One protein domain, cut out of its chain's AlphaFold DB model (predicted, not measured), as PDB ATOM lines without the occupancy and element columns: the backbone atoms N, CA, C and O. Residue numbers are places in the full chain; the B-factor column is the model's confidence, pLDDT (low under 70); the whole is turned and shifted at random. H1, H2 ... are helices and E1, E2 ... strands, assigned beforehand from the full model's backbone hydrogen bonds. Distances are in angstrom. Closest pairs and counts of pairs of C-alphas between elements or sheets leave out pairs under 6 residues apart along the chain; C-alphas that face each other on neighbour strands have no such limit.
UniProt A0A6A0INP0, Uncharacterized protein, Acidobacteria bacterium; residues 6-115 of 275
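Overview. This is residues 6 to 115 of the 275 residues of an uncharacterized protein of Acidobacteria bacterium (UniProt A0A6A0INP0). One strongly twisted sheet of six strands curls round the short helix H1, while the longest helix, H2, covers E4 and E2 at one edge on the other face. This makes three layers, with helices on both faces of the sheet; the small H3 only grazes it. The printed part has 110 residues with three named helices and six named strands, in the order E1, E2, H1, E3, H2, E4, H3, E5, E6. The sheet runs E4, E2, E1, E3, E5, E6, each neighbour pair antiparallel, and the class is mixed, helices and strands. The whole is compact and rounded, with a radius of gyration of the C-alphas of 13.2 A and spans of 36 by 28 by 25 A.

Arrangement. E1, residues 6 to 10, and E2, residues 14 to 18, form a hairpin; N 7 and O 16 are 2.8 A apart, within hydrogen-bond range. H1, residues 21 to 29, is on the sheet, which curls round it. Its closest C-alphas to E3, residues 41 to 46, are those of Leu 22 and Phe 43, 7.5 A apart. E2, H1 and E3 form a split strand-helix-strand unit, two strands running the same way with E1 between them, and its crossover is right-handed. E3 is antiparallel to E1, with N 8 and O 44 2.9 A apart. H2, residues 66 to 78, is on the sheet at a height of 7.6 A, over E2 and E4, residues 83 to 87. It runs along the strands, at 2 degrees to E4 on the local plane; their closest C-alphas, Thr 70 and Ala 86, are 4.8 A apart. E4 is antiparallel to E2, with N 84 and O 17 2.8 A apart. H3, residues 91 to 94, only grazes the sheet; the C-alphas of Ser 14 and Ala 91, its closest to E2, are 5.7 A apart. E5, residues 100 to 106, is antiparallel to E3, with N 43 and O 104 2.9 A apart. E5 and E6, residues 112 to 114, form a hairpin, with N 105 and O 113 2.9 A apart. H1 and H2 are apart. Every O i to N i+4 pair is within hydrogen-bond range in H1 and H2; H3 is too short for one.

Along the chain. E1 begins at C-alpha 6 (22.738, 40.581, 116.598) and measures 13.5 A; E2 measures 12.5 A, H1 12.1 A and E3 15.6 A. H2 measures 18.4 A from C-alpha 66 (34.802, 45.090, 115.380), E4 12.3 A and E5 16.0 A. E6 ends at C-alpha 114 (8.997, 43.505, 109.470).

Size, cuts and confidence. The C-alphas farthest apart, Gly 61 and Glu 109, are 37.9 A apart. The printed part has no cut. The links H1 to E3 and E3 to H2 are long. Residues 31 to 38 have pLDDT under 70.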
ATOM      1  N   LEU A   6      21.817  39.482 116.837       97.56
ATOM      2  CA  LEU A   6      22.738  40.581 116.598       97.56
ATOM      3  C   LEU A   6      22.018  41.600 115.722       97.56
ATOM      4  O   LEU A   6      21.658  41.295 114.593       97.56
ATOM      5  N   VAL A   7      21.784  42.791 116.261       97.62
ATOM      6  CA  VAL A   7      20.889  43.780 115.662       97.62
ATOM      7  C   VAL A   7      21.663  45.045 115.325       97.62
ATOM      8  O   VAL A   7      22.270  45.656 116.205       97.62
ATOM      9  N   LEU A   8      21.626  45.452 114.058       97.50
ATOM     10  CA  LEU A   8      22.064  46.775 113.615       97.50
ATOM     11  C   LEU A   8      20.885  47.753 113.695       97.50
ATOM     12  O   LEU A   8      19.786  47.445 113.237       97.50
ATOM     13  N   THR A   9      21.116  48.939 114.257       94.56
ATOM     14  CA  THR A   9      20.119  50.013 114.343       94.56
ATOM     15  C   THR A   9      20.455  51.160 113.390       94.56
ATOM     16  O   THR A   9      21.599  51.600 113.291       94.56
ATOM     17  N   ILE A  10      19.447  51.680 112.693       94.00
ATOM     18  CA  ILE A  10      19.531  52.826 111.775       94.00
ATOM     19  C   ILE A  10      18.541  53.898 112.267       94.00
ATOM     20  O   ILE A  10      17.421  53.542 112.647       94.00
ATOM     21  N   PRO A  11      18.924  55.192 112.301       89.81
ATOM     22  CA  PRO A  11      20.116  55.785 111.681       89.81
ATOM     23  C   PRO A  11      21.388  55.737 112.544       89.81
ATOM     24  O   PRO A  11      22.470  56.008 112.040       89.81
ATOM     25  N   HIS A  12      21.289  55.384 113.831       87.19
ATOM     26  CA  HIS A  12      22.400  55.506 114.789       87.19
ATOM     27  C   HIS A  12      23.654  54.686 114.437       87.19
ATOM     28  O   HIS A  12      24.754  55.020 114.880       87.19
ATOM     29  N   GLY A  13      23.507  53.614 113.658       90.62
ATOM     30  CA  GLY A  13      24.609  52.742 113.274       90.62
ATOM     31  C   GLY A  13      25.185  51.974 114.461       90.62
ATOM     32  O   GLY A  13      26.389  51.721 114.480       90.62
ATOM     33  N   SER A  14      24.365  51.646 115.466       93.00
ATOM     34  CA  SER A  14      24.795  50.830 116.604       93.00
ATOM     35  C   SER A  14      24.589  49.345 116.311       93.00
ATOM     36  O   SER A  14      23.601  48.959 115.694       93.00
ATOM     37  N   LEU A  15      25.503  48.509 116.797       96.25
ATOM     38  CA  LEU A  15      25.433  47.054 116.728       96.25
ATOM     39  C   LEU A  15      25.213  46.493 118.132       96.25
ATOM     40  O   LEU A  15      26.037  46.712 119.023       96.25
ATOM     41  N   ILE A  16      24.111  45.777 118.341       96.50
ATOM     42  CA  ILE A  16      23.655  45.338 119.660       96.50
ATOM     43  C   ILE A  16      23.418  43.829 119.643       96.50
ATOM     44  O   ILE A  16      22.582  43.331 118.896       96.50
ATOM     45  N   ALA A  17      24.115  43.100 120.509       97.50
ATOM     46  CA  ALA A  17      23.753  41.731 120.846       97.50
ATOM     47  C   ALA A  17      22.588  41.746 121.847       97.50
ATOM     48  O   ALA A  17      22.590  42.539 122.796       97.50
ATOM     49  N   THR A  18      21.602  40.866 121.687       96.31
ATOM     50  CA  THR A  18      20.463  40.777 122.614       96.31
ATOM     51  C   THR A  18      19.912  39.363 122.743       96.31
ATOM     52  O   THR A  18      19.981  38.581 121.806       96.31
ATOM     53  N   SER A  19      19.355  39.035 123.910       95.44
ATOM     54  CA  SER A  19      18.577  37.813 124.165       95.44
ATOM     55  C   SER A  19      17.061  38.060 124.188       95.44
ATOM     56  O   SER A  19      16.293  37.155 124.498       95.44
ATOM     57  N   LEU A  20      16.622  39.291 123.897       93.50
ATOM     58  CA  LEU A  20      15.222  39.716 123.987       93.50
ATOM     59  C   LEU A  20      14.428  39.519 122.683       93.50
ATOM     60  O   LEU A  20      13.221  39.753 122.671       93.50
ATOM     61  N   GLY A  21      15.093  39.156 121.583       93.06
ATOM     62  CA  GLY A  21      14.526  39.293 120.241       93.06
ATOM     63  C   GLY A  21      14.361  40.759 119.815       93.06
ATOM     64  O   GLY A  21      14.655  41.687 120.572       93.06
ATOM     65  N   LEU A  22      13.881  40.978 118.587       92.38
ATOM     66  CA  LEU A  22      13.704  42.322 118.027       92.38
ATOM     67  C   LEU A  22      12.625  43.133 118.760       92.38
ATOM     68  O   LEU A  22      12.867  44.287 119.104       92.38
ATOM     69  N   GLU A  23      11.467  42.528 119.045       90.12
ATOM     70  CA  GLU A  23      10.366  43.188 119.768       90.12
ATOM     71  C   GLU A  23      10.774  43.579 121.189       90.12
ATOM     72  O   GLU A  23      10.580  44.720 121.610       90.12
ATOM     73  N   GLY A  24      11.401  42.654 121.921       91.12
ATOM     74  CA  GLY A  24      11.871  42.920 123.275       91.12
ATOM     75  C   GLY A  24      12.995  43.956 123.310       91.12
ATOM     76  O   GLY A  24      13.017  44.796 124.210       91.12
ATOM     77  N   LEU A  25      13.890  43.963 122.314       91.44
ATOM     78  CA  LEU A  25      14.884  45.026 122.153       91.44
ATOM     79  C   LEU A  25      14.219  46.374 121.853       91.44
ATOM     80  O   LEU A  25      14.603  47.380 122.443       91.44
ATOM     81  N   ALA A  26      13.218  46.411 120.975       89.62
ATOM     82  CA  ALA A  26      12.514  47.637 120.625       89.62
ATOM     83  C   ALA A  26      11.765  48.219 121.828       89.62
ATOM     84  O   ALA A  26      11.828  49.423 122.056       89.62
ATOM     85  N   TRP A  27      11.131  47.377 122.647       87.75
ATOM     86  CA  TRP A  27      10.567  47.777 123.939       87.75
ATOM     87  C   TRP A  27      11.632  48.296 124.901       87.75
ATOM     88  O   TRP A  27      11.439  49.328 125.535       87.75
ATOM     89  N   HIS A  28      12.765  47.602 125.000       86.94
ATOM     90  CA  HIS A  28      13.859  47.985 125.889       86.94
ATOM     91  C   HIS A  28      14.508  49.323 125.504       86.94
ATOM     92  O   HIS A  28      14.941  50.063 126.384       86.94
ATOM     93  N   LEU A  29      14.579  49.624 124.204       82.44
ATOM     94  CA  LEU A  29      15.095  50.885 123.669       82.44
ATOM     95  C   LEU A  29      14.015  51.973 123.549       82.44
ATOM     96  O   LEU A  29      14.359  53.145 123.393       82.44
ATOM     97  N   SER A  30      12.730  51.611 123.635       74.12
ATOM     98  CA  SER A  30      11.628  52.574 123.636       74.12
ATOM     99  C   SER A  30      11.706  53.465 124.884       74.12
ATOM    100  O   SER A  30      12.088  52.996 125.958       74.12
ATOM    101  N   PRO A  31      11.368  54.761 124.788       63.91
ATOM    102  CA  PRO A  31      11.652  55.711 125.854       63.91
ATOM    103  C   PRO A  31      10.811  55.436 127.109       63.91
ATOM    104  O   PRO A  31       9.593  55.322 127.031       63.91
ATOM    105  N   GLY A  32      11.477  55.416 128.269       53.25
ATOM    106  CA  GLY A  32      10.869  55.430 129.612       53.25
ATOM    107  C   GLY A  32      11.660  56.249 130.649       53.25
ATOM    108  O   GLY A  32      11.154  56.561 131.722       53.25
ATOM    109  N   SER A  33      12.885  56.668 130.320       41.12
ATOM    110  CA  SER A  33      13.652  57.691 131.038       41.12
ATOM    111  C   SER A  33      14.623  58.338 130.053       41.12
ATOM    112  O   SER A  33      15.320  57.631 129.328       41.12
ATOM    113  N   GLY A  34      14.624  59.668 129.978       45.06
ATOM    114  CA  GLY A  34      15.266  60.432 128.914       45.06
ATOM    115  C   GLY A  34      16.736  60.093 128.664       45.06
ATOM    116  O   GLY A  34      17.575  60.272 129.539       45.06
ATOM    117  N   ARG A  35      17.024  59.663 127.430       46.16
ATOM    118  CA  ARG A  35      18.113  60.108 126.537       46.16
ATOM    119  C   ARG A  35      18.249  59.082 125.393       46.16
ATOM    120  O   ARG A  35      18.451  57.903 125.643       46.16
ATOM    121  N   HIS A  36      18.174  59.567 124.148       49.62
ATOM    122  CA  HIS A  36      18.635  58.925 122.895       49.62
ATOM    123  C   HIS A  36      17.673  58.123 121.994       49.62
ATOM    124  O   HIS A  36      18.075  57.862 120.866       49.62
ATOM    125  N   PHE A  37      16.414  57.843 122.352       54.22
ATOM    126  CA  PHE A  37      15.439  57.303 121.381       54.22
ATOM    127  C   PHE A  37      14.364  58.349 121.058       54.22
ATOM    128  O   PHE A  37      13.579  58.724 121.925       54.22
ATOM    129  N   ARG A  38      14.359  58.863 119.819       58.81
ATOM    130  CA  ARG A  38      13.406  59.893 119.349       58.81
ATOM    131  C   ARG A  38      12.107  59.326 118.762       58.81
ATOM    132  O   ARG A  38      11.244  60.098 118.365       58.81
ATOM    133  N   GLY A  39      11.937  58.004 118.783       73.19
ATOM    134  CA  GLY A  39      10.642  57.354 118.579       73.19
ATOM    135  C   GLY A  39      10.588  56.360 117.424       73.19
ATOM    136  O   GLY A  39       9.786  55.433 117.488       73.19
ATOM    137  N   ARG A  40      11.450  56.486 116.407       87.88
ATOM    138  CA  ARG A  40      11.497  55.555 115.269       87.88
ATOM    139  C   ARG A  40      12.916  55.100 114.954       87.88
ATOM    140  O   ARG A  40      13.891  55.824 115.150       87.88
ATOM    141  N   SER A  41      13.042  53.866 114.488       91.44
ATOM    142  CA  SER A  41      14.312  53.253 114.081       91.44
ATOM    143  C   SER A  41      14.068  52.200 113.008       91.44
ATOM    144  O   SER A  41      12.941  51.762 112.803       91.44
ATOM    145  N   ILE A  42      15.123  51.790 112.318       95.50
ATOM    146  CA  ILE A  42      15.119  50.559 111.528       95.50
ATOM    147  C   ILE A  42      16.034  49.575 112.242       95.50
ATOM    148  O   ILE A  42      17.177  49.913 112.559       95.50
ATOM    149  N   PHE A  43      15.521  48.381 112.524       96.88
ATOM    150  CA  PHE A  43      16.304  47.275 113.062       96.88
ATOM    151  C   PHE A  43      16.579  46.266 111.966       96.88
ATOM    152  O   PHE A  43      15.675  45.847 111.243       96.88
ATOM    153  N   VAL A  44      17.832  45.851 111.888       98.06
ATOM    154  CA  VAL A  44      18.294  44.820 110.974       98.06
ATOM    155  C   VAL A  44      18.792  43.655 111.809       98.06
ATOM    156  O   VAL A  44      19.760  43.810 112.552       98.06
ATOM    157  N   ASP A  45      18.139  42.502 111.697       97.81
ATOM    158  CA  ASP A  45      18.656  41.263 112.281       97.81
ATOM    159  C   ASP A  45      19.773  40.726 111.387       97.81
ATOM    160  O   ASP A  45      19.607  40.617 110.168       97.81
ATOM    161  N   LEU A  46      20.922  40.429 111.981       98.12
ATOM    162  CA  LEU A  46      22.131  40.062 111.259       98.12
ATOM    163  C   LEU A  46      22.434  38.574 111.371       98.12
ATOM    164  O   LEU A  46      22.105  37.904 112.349       98.12
ATOM    165  N   ALA A  47      23.120  38.059 110.355       97.31
ATOM    166  CA  ALA A  47      23.530  36.671 110.293       97.31
ATOM    167  C   ALA A  47      24.409  36.293 111.495       97.31
ATOM    168  O   ALA A  47      25.431  36.925 111.771       97.31
ATOM    169  N   LEU A  48      24.037  35.200 112.158       95.94
ATOM    170  CA  LEU A  48      24.845  34.519 113.161       95.94
ATOM    171  C   LEU A  48      25.187  33.109 112.673       95.94
ATOM    172  O   LEU A  48      24.361  32.446 112.049       95.94
ATOM    173  N   ALA A  49      26.394  32.650 112.989       92.88
ATOM    174  CA  ALA A  49      26.853  31.285 112.761       92.88
ATOM    175  C   ALA A  49      27.522  30.784 114.042       92.88
ATOM    176  O   ALA A  49      28.422  31.438 114.566       92.88
ATOM    177  N   GLU A  50      27.034  29.671 114.596       88.44
ATOM    178  CA  GLU A  50      27.595  29.053 115.813       88.44
ATOM    179  C   GLU A  50      27.726  30.035 117.000       88.44
ATOM    180  O   GLU A  50      28.629  29.974 117.836       88.44
ATOM    181  N   GLY A  51      26.797  30.994 117.075       86.12
ATOM    182  CA  GLY A  51      26.780  32.029 118.105       86.12
ATOM    183  C   GLY A  51      27.886  33.084 117.977       86.12
ATOM    184  O   GLY A  51      28.194  33.731 118.980       86.12
ATOM    185  N   LYS A  52      28.472  33.250 116.791       92.94
ATOM    186  CA  LYS A  52      29.343  34.361 116.382       92.94
ATOM    187  C   LYS A  52      28.703  35.103 115.208       92.94
ATOM    188  O   LYS A  52      27.744  34.602 114.620       92.94
ATOM    189  N   ALA A  53      29.230  36.277 114.856       95.81
ATOM    190  CA  ALA A  53      28.851  36.946 113.612       95.81
ATOM    191  C   ALA A  53      29.059  35.989 112.427       95.81
ATOM    192  O   ALA A  53      30.139  35.428 112.258       95.81
ATOM    193  N   GLY A  54      28.016  35.781 111.624       96.75
ATOM    194  CA  GLY A  54      28.040  34.916 110.442       96.75
ATOM    195  C   GLY A  54      28.601  35.608 109.200       96.75
ATOM    196  O   GLY A  54      28.232  35.249 108.087       96.75
ATOM    197  N   PHE A  55      29.411  36.648 109.388       96.69
ATOM    198  CA  PHE A  55      29.950  37.512 108.345       96.69
ATOM    199  C   PHE A  55      31.264  38.145 108.812       96.69
ATOM    200  O   PHE A  55      31.555  38.201 110.010       96.69
ATOM    201  N   SER A  56      32.029  38.672 107.858       95.25
ATOM    202  CA  SER A  56      33.219  39.478 108.129       95.25
ATOM    203  C   SER A  56      32.885  40.958 108.017       95.25
ATOM    204  O   SER A  56      32.229  41.379 107.063       95.25
ATOM    205  N   PHE A  57      33.358  41.755 108.975       93.94
ATOM    206  CA  PHE A  57      33.257  43.206 108.880       93.94
ATOM    207  C   PHE A  57      34.103  43.723 107.721       93.94
ATOM    208  O   PHE A  57      35.213  43.250 107.462       93.94
ATOM    209  N   LEU A  58      33.577  44.725 107.034       91.06
ATOM    210  CA  LEU A  58      34.291  45.426 105.991       91.06
ATOM    211  C   LEU A  58      35.431  46.259 106.625       91.06
ATOM    212  O   LEU A  58      35.216  46.878 107.666       91.06
ATOM    213  N   PRO A  59      36.633  46.345 106.016       85.31
ATOM    214  CA  PRO A  59      37.783  47.015 106.632       85.31
ATOM    215  C   PRO A  59      37.501  48.468 107.042       85.31
ATOM    216  O   PRO A  59      37.020  49.246 106.217       85.31
ATOM    217  N   GLU A  60      37.842  48.844 108.276       79.69
ATOM    218  CA  GLU A  60      37.710  50.213 108.820       79.69
ATOM    219  C   GLU A  60      39.075  50.860 109.138       79.69
ATOM    220  O   GLU A  60      39.206  51.678 110.044       79.69
ATOM    221  N   GLY A  61      40.135  50.457 108.430       77.19
ATOM    222  CA  GLY A  61      41.476  51.027 108.622       77.19
ATOM    223  C   GLY A  61      42.167  50.628 109.933       77.19
ATOM    224  O   GLY A  61      43.134  51.272 110.323       77.19
ATOM    225  N   GLY A  62      41.691  49.578 110.612       76.94
ATOM    226  CA  GLY A  62      42.365  48.981 111.774       76.94
ATOM    227  C   GLY A  62      42.230  49.762 113.085       76.94
ATOM    228  O   GLY A  62      42.869  49.403 114.066       76.94
ATOM    229  N   TRP A  63      41.396  50.805 113.125       78.31
ATOM    230  CA  TRP A  63      41.186  51.621 114.328       78.31
ATOM    231  C   TRP A  63      40.525  50.839 115.482       78.31
ATOM    232  O   TRP A  63      40.691  51.201 116.646       78.31
ATOM    233  N   ARG A  64      39.778  49.770 115.171       83.81
ATOM    234  CA  ARG A  64      39.006  48.982 116.137       83.81
ATOM    235  C   ARG A  64      38.849  47.526 115.690       83.81
ATOM    236  O   ARG A  64      38.718  47.260 114.497       83.81
ATOM    237  N   ASP A  65      38.814  46.599 116.647       90.56
ATOM    238  CA  ASP A  65      38.493  45.186 116.409       90.56
ATOM    239  C   ASP A  65      36.977  44.943 116.514       90.56
ATOM    240  O   ASP A  65      36.456  44.474 117.527       90.56
ATOM    241  N   ALA A  66      36.251  45.282 115.446       92.75
ATOM    242  CA  ALA A  66      34.802  45.090 115.380       92.75
ATOM    243  C   ALA A  66      34.379  43.618 115.567       92.75
ATOM    244  O   ALA A  66      33.332  43.342 116.161       92.75
ATOM    245  N   GLY A  67      35.195  42.670 115.093       93.62
ATOM    246  CA  GLY A  67      34.940  41.236 115.235       93.62
ATOM    247  C   GLY A  67      35.079  40.763 116.684       93.62
ATOM    248  O   GLY A  67      34.186  40.079 117.200       93.62
ATOM    249  N   GLY A  68      36.157  41.170 117.355       94.38
ATOM    250  CA  GLY A  68      36.395  40.895 118.771       94.38
ATOM    251  C   GLY A  68      35.336  41.521 119.675       94.38
ATOM    252  O   GLY A  68      34.756  40.827 120.513       94.38
ATOM    253  N   ASP A  69      34.990  42.790 119.449       95.12
ATOM    254  CA  ASP A  69      33.950  43.487 120.217       95.12
ATOM    255  C   ASP A  69      32.574  42.834 120.065       95.12
ATOM    256  O   ASP A  69      31.834  42.672 121.039       95.12
ATOM    257  N   THR A  70      32.238  42.403 118.848       96.62
ATOM    258  CA  THR A  70      30.990  41.680 118.575       96.62
ATOM    259  C   THR A  70      30.971  40.320 119.262       96.62
ATOM    260  O   THR A  70      29.966  39.951 119.869       96.62
ATOM    261  N   THR A  71      32.088  39.591 119.227       96.62
ATOM    262  CA  THR A  71      32.222  38.296 119.911       96.62
ATOM    263  C   THR A  71      32.046  38.455 121.421       96.62
ATOM    264  O   THR A  71      31.228  37.760 122.022       96.62
ATOM    265  N   SER A  72      32.729  39.437 122.015       96.44
ATOM    266  CA  SER A  72      32.617  39.773 123.437       96.44
ATOM    267  C   SER A  72      31.182  40.147 123.827       96.44
ATOM    268  O   SER A  72      30.646  39.643 124.817       96.44
ATOM    269  N   ALA A  73      30.500  40.958 123.010       97.06
ATOM    270  CA  ALA A  73      29.111  41.336 123.256       97.06
ATOM    271  C   ALA A  73      28.146  40.138 123.220       97.06
ATOM    272  O   ALA A  73      27.262  40.027 124.074       97.06
ATOM    273  N   LEU A  74      28.325  39.222 122.263       97.00
ATOM    274  CA  LEU A  74      27.531  37.995 122.161       97.00
ATOM    275  C   LEU A  74      27.759  37.072 123.367       97.00
ATOM    276  O   LEU A  74      26.801  36.507 123.894       97.00
ATOM    277  N   GLU A  75      28.999  36.928 123.835       96.25
ATOM    278  CA  GLU A  75      29.313  36.152 125.042       96.25
ATOM    279  C   GLU A  75      28.676  36.740 126.302       96.25
ATOM    280  O   GLU A  75      28.121  36.006 127.118       96.25
ATOM    281  N   ASP A  76      28.720  38.060 126.448       96.00
ATOM    282  CA  ASP A  76      28.092  38.789 127.548       96.00
ATOM    283  C   ASP A  76      26.580  38.515 127.630       96.00
ATOM    284  O   ASP A  76      26.030  38.297 128.714       96.00
ATOM    285  N   VAL A  77      25.902  38.477 126.482       96.38
ATOM    286  CA  VAL A  77      24.476  38.131 126.398       96.38
ATOM    287  C   VAL A  77      24.244  36.653 126.719       96.38
ATOM    288  O   VAL A  77      23.334  36.331 127.484       96.38
ATOM    289  N   LYS A  78      25.095  35.744 126.225       93.50
ATOM    290  CA  LYS A  78      25.033  34.308 126.572       93.50
ATOM    291  C   LYS A  78      25.230  34.056 128.071       93.50
ATOM    292  O   LYS A  78      24.630  33.130 128.605       93.50
ATOM    293  N   LYS A  79      26.017  34.895 128.757       94.50
ATOM    294  CA  LYS A  79      26.223  34.877 130.219       94.50
ATOM    295  C   LYS A  79      25.040  35.447 131.017       94.50
ATOM    296  O   LYS A  79      25.092  35.462 132.242       94.50
ATOM    297  N   GLY A  80      23.979  35.903 130.349       93.31
ATOM    298  CA  GLY A  80      22.729  36.328 130.984       93.31
ATOM    299  C   GLY A  80      22.405  37.817 130.858       93.31
ATOM    300  O   GLY A  80      21.377  38.246 131.385       93.31
ATOM    301  N   LYS A  81      23.215  38.628 130.156       93.81
ATOM    302  CA  LYS A  81      22.811  40.012 129.852       93.81
ATOM    303  C   LYS A  81      21.651  40.024 128.852       93.81
ATOM    304  O   LYS A  81      21.611  39.248 127.900       93.81
ATOM    305  N   ARG A  82      20.708  40.950 129.049       93.50
ATOM    306  CA  ARG A  82      19.582  41.160 128.122       93.50
ATOM    307  C   ARG A  82      20.046  41.780 126.804       93.50
ATOM    308  O   ARG A  82      19.604  41.379 125.728       93.50
ATOM    309  N   THR A  83      20.948  42.751 126.900       94.62
ATOM    310  CA  THR A  83      21.512  43.497 125.777       94.62
ATOM    311  C   THR A  83      22.978  43.820 126.048       94.62
ATOM    312  O   THR A  83      23.398  43.971 127.200       94.62
ATOM    313  N   LYS A  84      23.770  43.929 124.981       95.88
ATOM    314  CA  LYS A  84      25.138  44.441 125.025       95.88
ATOM    315  C   LYS A  84      25.495  45.073 123.684       95.88
ATOM    316  O   LYS A  84      25.445  44.421 122.647       95.88
ATOM    317  N   THR A  85      25.870  46.344 123.711       95.44
ATOM    318  CA  THR A  85      26.360  47.053 122.525       95.44
ATOM    319  C   THR A  85      27.773  46.583 122.183       95.44
ATOM    320  O   THR A  85      28.660  46.653 123.036       95.44
ATOM    321  N   ALA A  86      27.966  46.119 120.950       93.81
ATOM    322  CA  ALA A  86      29.265  45.801 120.359       93.81
ATOM    323  C   ALA A  86      29.913  47.059 119.765       93.81
ATOM    324  O   ALA A  86      31.049  47.395 120.087       93.81
ATOM    325  N   LEU A  87      29.150  47.802 118.957       92.50
ATOM    326  CA  LEU A  87      29.572  49.055 118.332       92.50
ATOM    327  C   LEU A  87      28.519  50.130 118.594       92.50
ATOM    328  O   LEU A  87      27.325  49.889 118.432       92.50
ATOM    329  N   SER A  88      28.948  51.317 119.010       84.81
ATOM    330  CA  SER A  88      28.046  52.441 119.300       84.81
ATOM    331  C   SER A  88      27.763  53.320 118.083       84.81
ATOM    332  O   SER A  88      26.782  54.056 118.088       84.81
ATOM    333  N   ASN A  89      28.607  53.246 117.055       80.62
ATOM    334  CA  ASN A  89      28.544  54.045 115.836       80.62
ATOM    335  C   ASN A  89      29.165  53.277 114.659       80.62
ATOM    336  O   ASN A  89      29.887  52.302 114.865       80.62
ATOM    337  N   ASN A  90      28.915  53.757 113.436       83.19
ATOM    338  CA  ASN A  90      29.504  53.279 112.176       83.19
ATOM    339  C   ASN A  90      29.241  51.819 111.782       83.19
ATOM    340  O   ASN A  90      29.626  51.441 110.677       83.19
ATOM    341  N   ALA A  91      28.520  51.020 112.575       92.50
ATOM    342  CA  ALA A  91      28.257  49.626 112.224       92.50
ATOM    343  C   ALA A  91      27.549  49.489 110.867       92.50
ATOM    344  O   ALA A  91      27.820  48.546 110.131       92.50
ATOM    345  N   PHE A  92      26.717  50.467 110.490       94.25
ATOM    346  CA  PHE A  92      26.090  50.512 109.168       94.25
ATOM    347  C   PHE A  92      27.103  50.478 108.009       94.25
ATOM    348  O   PHE A  92      26.827  49.846 107.002       94.25
ATOM    349  N   SER A  93      28.267  51.118 108.162       91.31
ATOM    350  CA  SER A  93      29.332  51.168 107.146       91.31
ATOM    351  C   SER A  93      30.345  50.019 107.264       91.31
ATOM    352  O   SER A  93      31.294  49.943 106.477       91.31
ATOM    353  N   ALA A  94      30.216  49.174 108.284       92.81
ATOM    354  CA  ALA A  94      31.133  48.072 108.565       92.81
ATOM    355  C   ALA A  94      30.480  46.705 108.332       92.81
ATOM    356  O   ALA A  94      31.175  45.729 108.062       92.81
ATOM    357  N   VAL A  95      29.155  46.615 108.442       95.56
ATOM    358  CA  VAL A  95      28.396  45.380 108.251       95.56
ATOM    359  C   VAL A  95      28.003  45.245 106.772       95.56
ATOM    360  O   VAL A  95      27.265  46.098 106.274       95.56
ATOM    361  N   PRO A  96      28.441  44.190 106.057       96.12
ATOM    362  CA  PRO A  96      28.055  43.981 104.661       96.12
ATOM    363  C   PRO A  96      26.540  43.774 104.527       96.12
ATOM    364  O   PRO A  96      25.912  43.195 105.416       96.12
ATOM    365  N   ILE A  97      25.955  44.215 103.408       96.44
ATOM    366  CA  ILE A  97      24.507  44.069 103.146       96.44
ATOM    367  C   ILE A  97      24.101  42.590 103.156       96.44
ATOM    368  O   ILE A  97      23.070  42.248 103.724       96.44
ATOM    369  N   ASP A  98      24.961  41.699 102.660       96.31
ATOM    370  CA  ASP A  98      24.737  40.243 102.657       96.31
ATOM    371  C   ASP A  98      24.548  39.634 104.061       96.31
ATOM    372  O   ASP A  98      24.031  38.525 104.207       96.31
ATOM    373  N   ALA A  99      24.952  40.345 105.121       97.44
ATOM    374  CA  ALA A  99      24.714  39.912 106.495       97.44
ATOM    375  C   ALA A  99      23.273  40.158 106.971       97.44
ATOM    376  O   ALA A  99      22.898  39.647 108.028       97.44
ATOM    377  N   TRP A 100      22.475  40.948 106.251       97.50
ATOM    378  CA  TRP A 100      21.141  41.369 106.670       97.50
ATOM    379  C   TRP A 100      20.136  40.236 106.441       97.50
ATOM    380  O   TRP A 100      19.847  39.857 105.308       97.50
ATOM    381  N   ARG A 101      19.581  39.680 107.522       97.00
ATOM    382  CA  ARG A 101      18.587  38.594 107.462       97.00
ATOM    383  C   ARG A 101      17.166  39.112 107.350       97.00
ATOM    384  O   ARG A 101      16.368  38.559 106.603       97.00
ATOM    385  N   SER A 102      16.852  40.161 108.099       97.19
ATOM    386  CA  SER A 102      15.559  40.831 108.036       97.19
ATOM    387  C   SER A 102      15.720  42.313 108.333       97.19
ATOM    388  O   SER A 102      16.662  42.721 109.011       97.19
ATOM    389  N   CYS A 103      14.791  43.114 107.821       98.06
ATOM    390  CA  CYS A 103      14.718  44.545 108.062       98.06
ATOM    391  C   CYS A 103      13.343  44.850 108.652       98.06
ATOM    392  O   CYS A 103      12.326  44.429 108.106       98.06
ATOM    393  N   SER A 104      13.298  45.542 109.785       96.75
ATOM    394  CA  SER A 104      12.055  45.911 110.456       96.75
ATOM    395  C   SER A 104      12.032  47.402 110.720       96.75
ATOM    396  O   SER A 104      12.976  47.963 111.281       96.75
ATOM    397  N   LEU A 105      10.928  48.042 110.355       95.19
ATOM    398  CA  LEU A 105      10.626  49.375 110.841       95.19
ATOM    399  C   LEU A 105      10.231  49.249 112.315       95.19
ATOM    400  O   LEU A 105       9.502  48.330 112.689       95.19
ATOM    401  N   VAL A 106      10.697  50.178 113.142       92.00
ATOM    402  CA  VAL A 106      10.447  50.210 114.585       92.00
ATOM    403  C   VAL A 106       9.838  51.550 114.973       92.00
ATOM    404  O   VAL A 106      10.314  52.604 114.541       92.00
ATOM    405  N   LYS A 107       8.803  51.503 115.808       87.88
ATOM    406  CA  LYS A 107       8.200  52.657 116.482       87.88
ATOM    407  C   LYS A 107       8.352  52.512 117.996       87.88
ATOM    408  O   LYS A 107       8.863  51.509 118.496       87.88
ATOM    409  N   THR A 108       7.891  53.525 118.720       79.38
ATOM    410  CA  THR A 108       7.735  53.480 120.177       79.38
ATOM    411  C   THR A 108       6.885  52.289 120.636       79.38
ATOM    412  O   THR A 108       6.174  51.667 119.843       79.38
ATOM    413  N   GLU A 109       6.989  51.945 121.924       79.50
ATOM    414  CA  GLU A 109       6.275  50.814 122.544       79.50
ATOM    415  C   GLU A 109       6.561  49.467 121.865       79.50
ATOM    416  O   GLU A 109       5.683  48.611 121.729       79.50
ATOM    417  N   GLY A 110       7.794  49.309 121.373       82.56
ATOM    418  CA  GLY A 110       8.270  48.087 120.731       82.56
ATOM    419  C   GLY A 110       7.394  47.585 119.588       82.56
ATOM    420  O   GLY A 110       7.337  46.382 119.346       82.56
ATOM    421  N   GLN A 111       6.689  48.486 118.901       88.38
ATOM    422  CA  GLN A 111       5.945  48.124 117.704       88.38
ATOM    423  C   GLN A 111       6.934  47.898 116.568       88.38
ATOM    424  O   GLN A 111       7.834  48.715 116.363       88.38
ATOM    425  N   LEU A 112       6.758  46.793 115.844       90.88
ATOM    426  CA  LEU A 112       7.556  46.436 114.679       90.88
ATOM    427  C   LEU A 112       6.666  46.201 113.462       90.88
ATOM    428  O   LEU A 112       5.582  45.627 113.565       90.88
ATOM    429  N   ALA A 113       7.171  46.601 112.301       93.69
ATOM    430  CA  ALA A 113       6.702  46.140 111.005       93.69
ATOM    431  C   ALA A 113       7.894  45.554 110.248       93.69
ATOM    432  O   ALA A 113       8.721  46.287 109.700       93.69
ATOM    433  N   THR A 114       7.996  44.226 110.256       95.94
ATOM    434  CA  THR A 114       8.997  43.505 109.470       95.94
ATOM    435  C   THR A 114       8.670  43.643 107.989       95.94
ATOM    436  O   THR A 114       7.547  43.378 107.561       95.94
ATOM    437  N   LEU A 115       9.650  44.120 107.230       97.38
ATOM    438  CA  LEU A 115       9.585  44.253 105.784       97.38
ATOM    439  C   LEU A 115       9.724  42.879 105.125       97.38
ATOM    440  O   LEU A 115      10.229  41.929 105.728       97.38
TER     441      LEU A 115